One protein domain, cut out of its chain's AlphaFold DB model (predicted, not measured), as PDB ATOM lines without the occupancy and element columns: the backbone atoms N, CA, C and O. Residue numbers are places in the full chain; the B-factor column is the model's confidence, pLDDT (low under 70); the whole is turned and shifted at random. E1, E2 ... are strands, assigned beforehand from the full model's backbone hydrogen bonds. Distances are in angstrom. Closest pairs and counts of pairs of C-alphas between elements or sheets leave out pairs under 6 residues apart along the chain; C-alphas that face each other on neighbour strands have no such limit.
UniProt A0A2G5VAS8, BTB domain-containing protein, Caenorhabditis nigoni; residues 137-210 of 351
ATOM      1  N   LYS A 137      35.284  34.716  -6.386       85.38
ATOM      2  CA  LYS A 137      36.524  34.304  -7.054       85.38
ATOM      3  C   LYS A 137      36.180  33.519  -8.311       85.38
ATOM      4  O   LYS A 137      35.609  32.443  -8.190       85.38
ATOM      5  N   LEU A 138      36.599  34.030  -9.465       82.12
ATOM      6  CA  LEU A 138      36.558  33.306 -10.736       82.12
ATOM      7  C   LEU A 138      37.821  32.452 -10.870       82.12
ATOM      8  O   LEU A 138      38.924  32.928 -10.575       82.12
ATOM      9  N   LYS A 139      37.681  31.198 -11.307       84.69
ATOM     10  CA  LYS A 139      38.820  30.288 -11.511       84.69
ATOM     11  C   LYS A 139      38.689  29.561 -12.839       84.69
ATOM     12  O   LYS A 139      37.688  28.908 -13.094       84.69
ATOM     13  N   HIS A 140      39.742  29.605 -13.650       84.88
ATOM     14  CA  HIS A 140      39.799  28.838 -14.889       84.88
ATOM     15  C   HIS A 140      41.230  28.400 -15.210       84.88
ATOM     16  O   HIS A 140      42.182  29.117 -14.899       84.88
ATOM     17  N   VAL A 141      41.372  27.231 -15.839       87.19
ATOM     18  CA  VAL A 141      42.656  26.690 -16.307       87.19
ATOM     19  C   VAL A 141      42.618  26.610 -17.827       87.19
ATOM     20  O   VAL A 141      41.949  25.750 -18.396       87.19
ATOM     21  N   PHE A 142      43.361  27.498 -18.482       85.25
ATOM     22  CA  PHE A 142      43.569  27.438 -19.924       85.25
ATOM     23  C   PHE A 142      44.663  26.410 -20.227       85.25
ATOM     24  O   PHE A 142      45.788  26.539 -19.746       85.25
ATOM     25  N   LYS A 143      44.324  25.372 -20.996       85.62
ATOM     26  CA  LYS A 143      45.270  24.338 -21.439       85.62
ATOM     27  C   LYS A 143      45.919  24.739 -22.759       85.62
ATOM     28  O   LYS A 143      45.330  25.498 -23.524       85.62
ATOM     29  N   ASP A 144      47.121  24.224 -23.008       83.69
ATOM     30  CA  ASP A 144      47.848  24.378 -24.276       83.69
ATOM     31  C   ASP A 144      48.014  25.837 -24.733       83.69
ATOM     32  O   ASP A 144      47.962  26.154 -25.921       83.69
ATOM     33  N   VAL A 145      48.240  26.740 -23.775       81.88
ATOM     34  CA  VAL A 145      48.332  28.192 -24.015       81.88
ATOM     35  C   VAL A 145      49.454  28.553 -24.998       81.88
ATOM     36  O   VAL A 145      49.338  29.524 -25.744       81.88
ATOM     37  N   SER A 146      50.516  27.744 -25.074       80.00
ATOM     38  CA  SER A 146      51.597  27.888 -26.061       80.00
ATOM     39  C   SER A 146      51.115  27.785 -27.515       80.00
ATOM     40  O   SER A 146      51.705  28.410 -28.402       80.00
ATOM     41  N   ASN A 147      50.024  27.051 -27.753       84.75
ATOM     42  CA  ASN A 147      49.419  26.829 -29.067       84.75
ATOM     43  C   ASN A 147      48.298  27.825 -29.390       84.75
ATOM     44  O   ASN A 147      47.646  27.692 -30.426       84.75
ATOM     45  N   PHE A 148      48.042  28.817 -28.532       87.81
ATOM     46  CA  PHE A 148      47.025  29.825 -28.816       87.81
ATOM     47  C   PHE A 148      47.386  30.589 -30.088       87.81
ATOM     48  O   PHE A 148      48.524  31.045 -30.258       87.81
ATOM     49  N   ALA A 149      46.400  30.720 -30.973       87.94
ATOM     50  CA  ALA A 149      46.530  31.468 -32.205       87.94
ATOM     51  C   ALA A 149      46.677  32.960 -31.895       87.94
ATOM     52  O   ALA A 149      46.023  33.513 -31.005       87.94
ATOM     53  N   GLU A 150      47.554  33.606 -32.655       88.38
ATOM     54  CA  GLU A 150      47.827  35.027 -32.528       88.38
ATOM     55  C   GLU A 150      46.545  35.834 -32.751       88.38
ATOM     56  O   GLU A 150      45.783  35.591 -33.687       88.38
ATOM     57  N   ASN A 151      46.298  36.805 -31.879       85.06
ATOM     58  CA  ASN A 151      45.115  37.651 -31.896       85.06
ATOM     59  C   ASN A 151      43.742  36.971 -31.686       85.06
ATOM     60  O   ASN A 151      42.717  37.642 -31.842       85.06
ATOM     61  N   VAL A 152      43.689  35.704 -31.262       88.62
ATOM     62  CA  VAL A 152      42.431  34.981 -30.993       88.62
ATOM     63  C   VAL A 152      42.051  35.034 -29.510       88.62
ATOM     64  O   VAL A 152      42.900  34.899 -28.629       88.62
ATOM     65  N   MET A 153      40.760  35.252 -29.239       86.62
ATOM     66  CA  MET A 153      40.190  35.326 -27.892       86.62
ATOM     67  C   MET A 153      39.709  33.943 -27.439       86.62
ATOM     68  O   MET A 153      38.817  33.366 -28.059       86.62
ATOM     69  N   TYR A 154      40.271  33.430 -26.348       87.00
ATOM     70  CA  TYR A 154      39.873  32.168 -25.723       87.00
ATOM     71  C   TYR A 154      39.115  32.464 -24.436       87.00
ATOM     72  O   TYR A 154      39.598  33.231 -23.608       87.00
ATOM     73  N   TYR A 155      37.939  31.870 -24.254       87.69
ATOM     74  CA  TYR A 155      37.074  32.135 -23.105       87.69
ATOM     75  C   TYR A 155      37.033  30.937 -22.161       87.69
ATOM     76  O   TYR A 155      36.986  29.794 -22.607       87.69
ATOM     77  N   GLY A 156      37.040  31.223 -20.864       84.62
ATOM     78  CA  GLY A 156      36.750  30.255 -19.822       84.62
ATOM     79  C   GLY A 156      35.251  30.049 -19.628       84.62
ATOM     80  O   GLY A 156      34.413  30.597 -20.351       84.62
ATOM     81  N   GLU A 157      34.917  29.249 -18.623       85.56
ATOM     82  CA  GLU A 157      33.532  28.961 -18.262       85.56
ATOM     83  C   GLU A 157      32.802  30.214 -17.764       85.56
ATOM     84  O   GLU A 157      33.403  31.142 -17.215       85.56
ATOM     85  N   ARG A 158      31.486  30.243 -17.998       86.69
ATOM     86  CA  ARG A 158      30.610  31.322 -17.541       86.69
ATOM     87  C   ARG A 158      30.068  30.978 -16.163       86.69
ATOM     88  O   ARG A 158      29.454  29.929 -15.999       86.69
ATOM     89  N   GLU A 159      30.244  31.888 -15.219       83.75
ATOM     90  CA  GLU A 159      29.755  31.778 -13.850       83.75
ATOM     91  C   GLU A 159      28.711  32.871 -13.579       83.75
ATOM     92  O   GLU A 159      28.924  34.045 -13.893       83.75
ATOM     93  N   ASP A 160      27.570  32.500 -12.997       82.00
ATOM     94  CA  ASP A 160      26.539  33.448 -12.574       82.00
ATOM     95  C   ASP A 160      26.854  33.957 -11.158       82.00
ATOM     96  O   ASP A 160      26.783  33.202 -10.188       82.00
ATOM     97  N   HIS A 161      27.160  35.251 -11.030       80.25
ATOM     98  CA  HIS A 161      27.346  35.924  -9.740       80.25
ATOM     99  C   HIS A 161      26.491  37.190  -9.710       80.25
ATOM    100  O   HIS A 161      26.647  38.079 -10.548       80.25
ATOM    101  N   ASP A 162      25.565  37.270  -8.750       74.25
ATOM    102  CA  ASP A 162      24.694  38.435  -8.529       74.25
ATOM    103  C   ASP A 162      23.839  38.862  -9.733       74.25
ATOM    104  O   ASP A 162      23.680  40.050 -10.013       74.25
ATOM    105  N   ASN A 163      23.247  37.888 -10.432       71.44
ATOM    106  CA  ASN A 163      22.455  38.102 -11.653       71.44
ATOM    107  C   ASN A 163      23.252  38.780 -12.784       71.44
ATOM    108  O   ASN A 163      22.679  39.449 -13.645       71.44
ATOM    109  N   VAL A 164      24.572  38.605 -12.791       73.94
ATOM    110  CA  VAL A 164      25.463  38.996 -13.882       73.94
ATOM    111  C   VAL A 164      26.282  37.771 -14.273       73.94
ATOM    112  O   VAL A 164      26.775  37.045 -13.409       73.94
ATOM    113  N   LYS A 165      26.426  37.529 -15.578       80.19
ATOM    114  CA  LYS A 165      27.294  36.462 -16.085       80.19
ATOM    115  C   LYS A 165      28.725  36.946 -16.156       80.19
ATOM    116  O   LYS A 165      28.998  37.949 -16.810       80.19
ATOM    117  N   TRP A 166      29.632  36.199 -15.549       87.12
ATOM    118  CA  TRP A 166      31.057  36.493 -15.509       87.12
ATOM    119  C   TRP A 166      31.855  35.404 -16.197       87.12
ATOM    120  O   TRP A 166      31.519  34.230 -16.094       87.12
ATOM    121  N   TYR A 167      32.914  35.773 -16.906       85.44
ATOM    122  CA  TYR A 167      33.850  34.805 -17.473       85.44
ATOM    123  C   TYR A 167      35.206  35.448 -17.733       85.44
ATOM    124  O   TYR A 167      35.321  36.653 -17.964       85.44
ATOM    125  N   ILE A 168      36.247  34.623 -17.696       87.50
ATOM    126  CA  ILE A 168      37.618  35.041 -17.984       87.50
ATOM    127  C   ILE A 168      37.883  34.813 -19.470       87.50
ATOM    128  O   ILE A 168      37.411  33.834 -20.043       87.50
ATOM    129  N   GLY A 169      38.653  35.686 -20.104       86.56
ATOM    130  CA  GLY A 169      39.203  35.434 -21.424       86.56
ATOM    131  C   GLY A 169      40.705  35.685 -21.477       86.56
ATOM    132  O   GLY A 169      41.218  36.570 -20.797       86.56
ATOM    133  N   VAL A 170      41.402  34.919 -22.311       88.12
ATOM    134  CA  VAL A 170      42.834  35.060 -22.587       88.12
ATOM    135  C   VAL A 170      43.059  35.244 -24.079       88.12
ATOM    136  O   VAL A 170      42.472  34.543 -24.902       88.12
ATOM    137  N   LYS A 171      43.904  36.209 -24.432       87.31
ATOM    138  CA  LYS A 171      44.287  36.505 -25.811       87.31
ATOM    139  C   LYS A 171      45.801  36.496 -25.924       87.31
ATOM    140  O   LYS A 171      46.473  37.161 -25.136       87.31
ATOM    141  N   ARG A 172      46.331  35.804 -26.928       85.31
ATOM    142  CA  ARG A 172      47.743  35.922 -27.295       85.31
ATOM    143  C   ARG A 172      47.953  37.173 -28.143       85.31
ATOM    144  O   ARG A 172      47.247  37.365 -29.132       85.31
ATOM    145  N   ASN A 173      48.892  38.009 -27.710       83.75
ATOM    146  CA  ASN A 173      49.342  39.207 -28.407       83.75
ATOM    147  C   ASN A 173      50.880  39.177 -28.478       83.75
ATOM    148  O   ASN A 173      51.566  39.535 -27.518       83.75
ATOM    149  N   ASN A 174      51.428  38.758 -29.612       80.31
ATOM    150  CA  ASN A 174      52.849  38.527 -29.850       80.31
ATOM    151  C   ASN A 174      53.452  37.587 -28.778       80.31
ATOM    152  O   ASN A 174      53.064  36.421 -28.664       80.31
ATOM    153  N   ASN A 175      54.379  38.105 -27.962       77.88
ATOM    154  CA  ASN A 175      55.037  37.388 -26.861       77.88
ATOM    155  C   ASN A 175      54.341  37.563 -25.500       77.88
ATOM    156  O   ASN A 175      54.909  37.203 -24.471       77.88
ATOM    157  N   HIS A 176      53.130  38.120 -25.480       80.75
ATOM    158  CA  HIS A 176      52.378  38.362 -24.255       80.75
ATOM    159  C   HIS A 176      51.023  37.665 -24.289       80.75
ATOM    160  O   HIS A 176      50.407  37.464 -25.341       80.75
ATOM    161  N   LEU A 177      50.526  37.355 -23.096       82.31
ATOM    162  CA  LEU A 177      49.138  36.982 -22.874       82.31
ATOM    163  C   LEU A 177      48.418  38.156 -22.221       82.31
ATOM    164  O   LEU A 177      48.886  38.707 -21.225       82.31
ATOM    165  N   SER A 178      47.276  38.529 -22.788       81.69
ATOM    166  CA  SER A 178      46.365  39.512 -22.214       81.69
ATOM    167  C   SER A 178      45.170  38.804 -21.597       81.69
ATOM    168  O   SER A 178      44.539  37.961 -22.237       81.69
ATOM    169  N   PHE A 179      44.861  39.175 -20.360       83.62
ATOM    170  CA  PHE A 179      43.762  38.621 -19.583       83.62
ATOM    171  C   PHE A 179      42.616  39.627 -19.524       83.62
ATOM    172  O   PHE A 179      42.829  40.819 -19.322       83.62
ATOM    173  N   TYR A 180      41.398  39.129 -19.688       82.31
ATOM    174  CA  TYR A 180      40.176  39.916 -19.665       82.31
ATOM    175  C   TYR A 180      39.187  39.269 -18.706       82.31
ATOM    176  O   TYR A 180      39.054  38.046 -18.667       82.31
ATOM    177  N   VAL A 181      38.462  40.094 -17.961       82.94
ATOM    178  CA  VAL A 181      37.286  39.664 -17.204       82.94
ATOM    179  C   VAL A 181      36.084  40.301 -17.867       82.94
ATOM    180  O   VAL A 181      36.008  41.522 -18.000       82.94
ATOM    181  N   TYR A 182      35.159  39.464 -18.309       80.50
ATOM    182  CA  TYR A 182      33.918  39.894 -18.923       80.50
ATOM    183  C   TYR A 182      32.796  39.826 -17.901       80.50
ATOM    184  O   TYR A 182      32.682  38.848 -17.162       80.50
ATOM    185  N   CYS A 183      31.953  40.855 -17.907       78.75
ATOM    186  CA  CYS A 183      30.662  40.851 -17.243       78.75
ATOM    187  C   CYS A 183      29.583  41.098 -18.308       78.75
ATOM    188  O   CYS A 183      29.709  41.993 -19.146       78.75
ATOM    189  N   ALA A 184      28.547  40.269 -18.299       72.44
ATOM    190  CA  ALA A 184      27.409  40.346 -19.199       72.44
ATOM    191  C   ALA A 184      26.131  40.385 -18.346       72.44
ATOM    192  O   ALA A 184      25.664  39.338 -17.881       72.44
ATOM    193  N   PRO A 185      25.587  41.579 -18.065       67.62
ATOM    194  CA  PRO A 185      24.347  41.700 -17.317       67.62
ATOM    195  C   PRO A 185      23.147  41.404 -18.211       67.62
ATOM    196  O   PRO A 185      23.173  41.606 -19.422       67.62
ATOM    197  N   PHE A 186      22.054  40.984 -17.586       59.03
ATOM    198  CA  PHE A 186      20.787  40.742 -18.275       59.03
ATOM    199  C   PHE A 186      19.989  42.030 -18.580       59.03
ATOM    200  O   PHE A 186      18.908  41.955 -19.159       59.03
ATOM    201  N   ALA A 187      20.484  43.209 -18.181       61.88
ATOM    202  CA  ALA A 187      19.795  44.490 -18.338       61.88
ATOM    203  C   ALA A 187      20.120  45.189 -19.683       61.88
ATOM    204  O   ALA A 187      21.235  45.042 -20.185       61.88
ATOM    205  N   PRO A 188      19.192  45.993 -20.249       60.06
ATOM    206  CA  PRO A 188      19.454  46.842 -21.417       60.06
ATOM    207  C   PRO A 188      20.665  47.765 -21.205       60.06
ATOM    208  O   PRO A 188      20.838  48.310 -20.113       60.06
ATOM    209  N   ALA A 189      21.495  47.941 -22.241       57.31
ATOM    210  CA  ALA A 189      22.816  48.589 -22.171       57.31
ATOM    211  C   ALA A 189      22.819  50.041 -21.643       57.31
ATOM    212  O   ALA A 189      23.860  50.544 -21.235       57.31
ATOM    213  N   ASP A 190      21.669  50.706 -21.630       62.84
ATOM    214  CA  ASP A 190      21.458  52.101 -21.244       62.84
ATOM    215  C   ASP A 190      21.096  52.304 -19.759       62.84
ATOM    216  O   ASP A 190      20.974  53.445 -19.313       62.84
ATOM    217  N   LYS A 191      20.910  51.231 -18.970       61.91
ATOM    218  CA  LYS A 191      20.315  51.323 -17.616       61.91
ATOM    219  C   LYS A 191      21.117  50.698 -16.478       61.91
ATOM    220  O   LYS A 191      20.574  50.519 -15.387       61.91
ATOM    221  N   TRP A 192      22.386  50.365 -16.684       70.94
ATOM    222  CA  TRP A 192      23.199  49.768 -15.626       70.94
ATOM    223  C   TRP A 192      24.612  50.345 -15.588       70.94
ATOM    224  O   TRP A 192      25.176  50.757 -16.597       70.94
ATOM    225  N   SER A 193      25.183  50.368 -14.388       66.62
ATOM    226  CA  SER A 193      26.589  50.659 -14.149       66.62
ATOM    227  C   SER A 193      27.116  49.687 -13.102       66.62
ATOM    228  O   SER A 193      26.385  49.243 -12.212       66.62
ATOM    229  N   LEU A 194      28.385  49.320 -13.234       71.94
ATOM    230  CA  LEU A 194      29.046  48.384 -12.341       71.94
ATOM    231  C   LEU A 194      30.414  48.938 -11.969       71.94
ATOM    232  O   LEU A 194      31.215  49.272 -12.837       71.94
ATOM    233  N   GLN A 195      30.677  49.017 -10.669       75.06
ATOM    234  CA  GLN A 195      31.983  49.375 -10.142       75.06
ATOM    235  C   GLN A 195      32.616  48.129  -9.536       75.06
ATOM    236  O   GLN A 195      32.077  47.549  -8.595       75.06
ATOM    237  N   THR A 196      33.764  47.725 -10.071       71.69
ATOM    238  CA  THR A 196      34.481  46.526  -9.629       71.69
ATOM    239  C   THR A 196      35.926  46.844  -9.307       71.69
ATOM    240  O   THR A 196      36.576  47.598 -10.027       71.69
ATOM    241  N   LYS A 197      36.444  46.203  -8.262       77.94
ATOM    242  CA  LYS A 197      37.876  46.101  -7.997       77.94
ATOM    243  C   LYS A 197      38.304  44.669  -8.307       77.94
ATOM    244  O   LYS A 197      37.691  43.736  -7.794       77.94
ATOM    245  N   LEU A 198      39.321  44.508  -9.147       78.06
ATOM    246  CA  LEU A 198      39.824  43.203  -9.572       78.06
ATOM    247  C   LEU A 198      41.236  42.992  -9.026       78.06
ATOM    248  O   LEU A 198      42.066  43.896  -9.076       78.06
ATOM    249  N   GLU A 199      41.490  41.794  -8.508       75.00
ATOM    250  CA  GLU A 199      42.811  41.328  -8.088       75.00
ATOM    251  C   GLU A 199      43.096  40.018  -8.826       75.00
ATOM    252  O   GLU A 199      42.271  39.102  -8.821       75.00
ATOM    253  N   TYR A 200      44.251  39.940  -9.487       70.50
ATOM    254  CA  TYR A 200      44.611  38.816 -10.347       70.50
ATOM    255  C   TYR A 200      45.737  37.994  -9.726       70.50
ATOM    256  O   TYR A 200      46.686  38.539  -9.165       70.50
ATOM    257  N   LYS A 201      45.657  36.668  -9.872       74.50
ATOM    258  CA  LYS A 201      46.742  35.738  -9.544       74.50
ATOM    259  C   LYS A 201      46.897  34.736 -10.681       74.50
ATOM    260  O   LYS A 201      45.991  33.941 -10.920       74.50
ATOM    261  N   VAL A 202      48.048  34.759 -11.345       74.62
ATOM    262  CA  VAL A 202      48.430  33.776 -12.366       74.62
ATOM    263  C   VAL A 202      49.374  32.761 -11.726       74.62
ATOM    264  O   VAL A 202      50.281  33.138 -10.988       74.62
ATOM    265  N   VAL A 203      49.144  31.473 -11.976       72.88
ATOM    266  CA  VAL A 203      50.014  30.382 -11.522       72.88
ATOM    267  C   VAL A 203      50.488  29.630 -12.759       72.88
ATOM    268  O   VAL A 203      49.662  29.184 -13.552       72.88
ATOM    269  N   VAL A 204      51.805  29.526 -12.931       69.25
ATOM    270  CA  VAL A 204      52.441  28.778 -14.023       69.25
ATOM    271  C   VAL A 204      53.106  27.546 -13.423       69.25
ATOM    272  O   VAL A 204      53.924  27.668 -12.514       69.25
ATOM    273  N   GLU A 205      52.756  26.362 -13.921       57.28
ATOM    274  CA  GLU A 205      53.421  25.114 -13.542       57.28
ATOM    275  C   GLU A 205      54.602  24.863 -14.486       57.28
ATOM    276  O   GLU A 205      54.419  24.597 -15.673       57.28
ATOM    277  N   ALA A 206      55.827  24.957 -13.963       59.22
ATOM    278  CA  ALA A 206      57.039  24.612 -14.696       59.22
ATOM    279  C   ALA A 206      57.509  23.211 -14.290       59.22
ATOM    280  O   ALA A 206      57.828  22.964 -13.127       59.22
ATOM    281  N   LYS A 207      57.589  22.292 -15.256       51.50
ATOM    282  CA  LYS A 207      58.210  20.981 -15.049       51.50
ATOM    283  C   LYS A 207      59.690  21.063 -15.413       51.50
ATOM    284  O   LYS A 207      60.040  21.036 -16.589       51.50
ATOM    285  N   VAL A 208      60.556  21.145 -14.407       63.88
ATOM    286  CA  VAL A 208      62.014  21.084 -14.586       63.88
ATOM    287  C   VAL A 208      62.460  19.626 -14.492       63.88
ATOM    288  O   VAL A 208      62.079  18.922 -13.562       63.88
ATOM    289  N   THR A 209      63.242  19.153 -15.463       49.25
ATOM    290  CA  THR A 209      63.883  17.827 -15.419       49.25
ATOM    291  C   THR A 209      65.389  18.030 -15.455       49.25
ATOM    292  O   THR A 209      65.916  18.557 -16.431       49.25
ATOM    293  N   ILE A 210      66.069  17.650 -14.376       61.84
ATOM    294  CA  ILE A 210      67.529  17.686 -14.293       61.84
ATOM    295  C   ILE A 210      68.044  16.428 -14.995       61.84
ATOM    296  O   ILE A 210      67.724  15.320 -14.571       61.84
TER     297      ILE A 210
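What this domain is: This is residues 137 to 210 of the 351 residues of the protein "BTB domain-containing protein" of Caenorhabditis nigoni (UniProt A0A2G5VAS8). The model has little regular structure: a long, strongly twisted hairpin, E3 and E4, has short E1 and E2 beside E3, and an unnamed tail folds back until residues 204 to 210 stick out. The 74 printed residues include four named strands, E1 to E4, in one antiparallel branched sheet, all strand with 26 residues in them. The whole is loose, radius of gyration of the C-alphas 15.3 A, spanning 57 by 25 by 19 A.

How they stand to each other: Start at E3, residues 164 to 173. On one side is E4, residues 176 to 185, antiparallel at 160 degrees; find N 169 and O 180 2.8 A apart. On the other side are E2, residues 159 to 161, with N 159 and O 166 at 2.8 A, and E1, residues 153 to 155, with N 154 and O 170 at 2.9 A. E2, E3 and E4 form a meander, each strand the antiparallel neighbour of the one before.

Where its parts are: Find C-alpha 164 at (25.463, 38.996, -13.882); E3 runs 28.0 A from there. E4 runs 29.1 A to C-alpha 185 at (24.347, 41.700, -17.317).

The domain as a whole: The printed part has no cut, and its links are tight. The farthest C-alphas, Lys 191 and Ile 210, are 58.1 A apart. Find pLDDT under 70 at residues 185 to 191, 193 and 204 to 210.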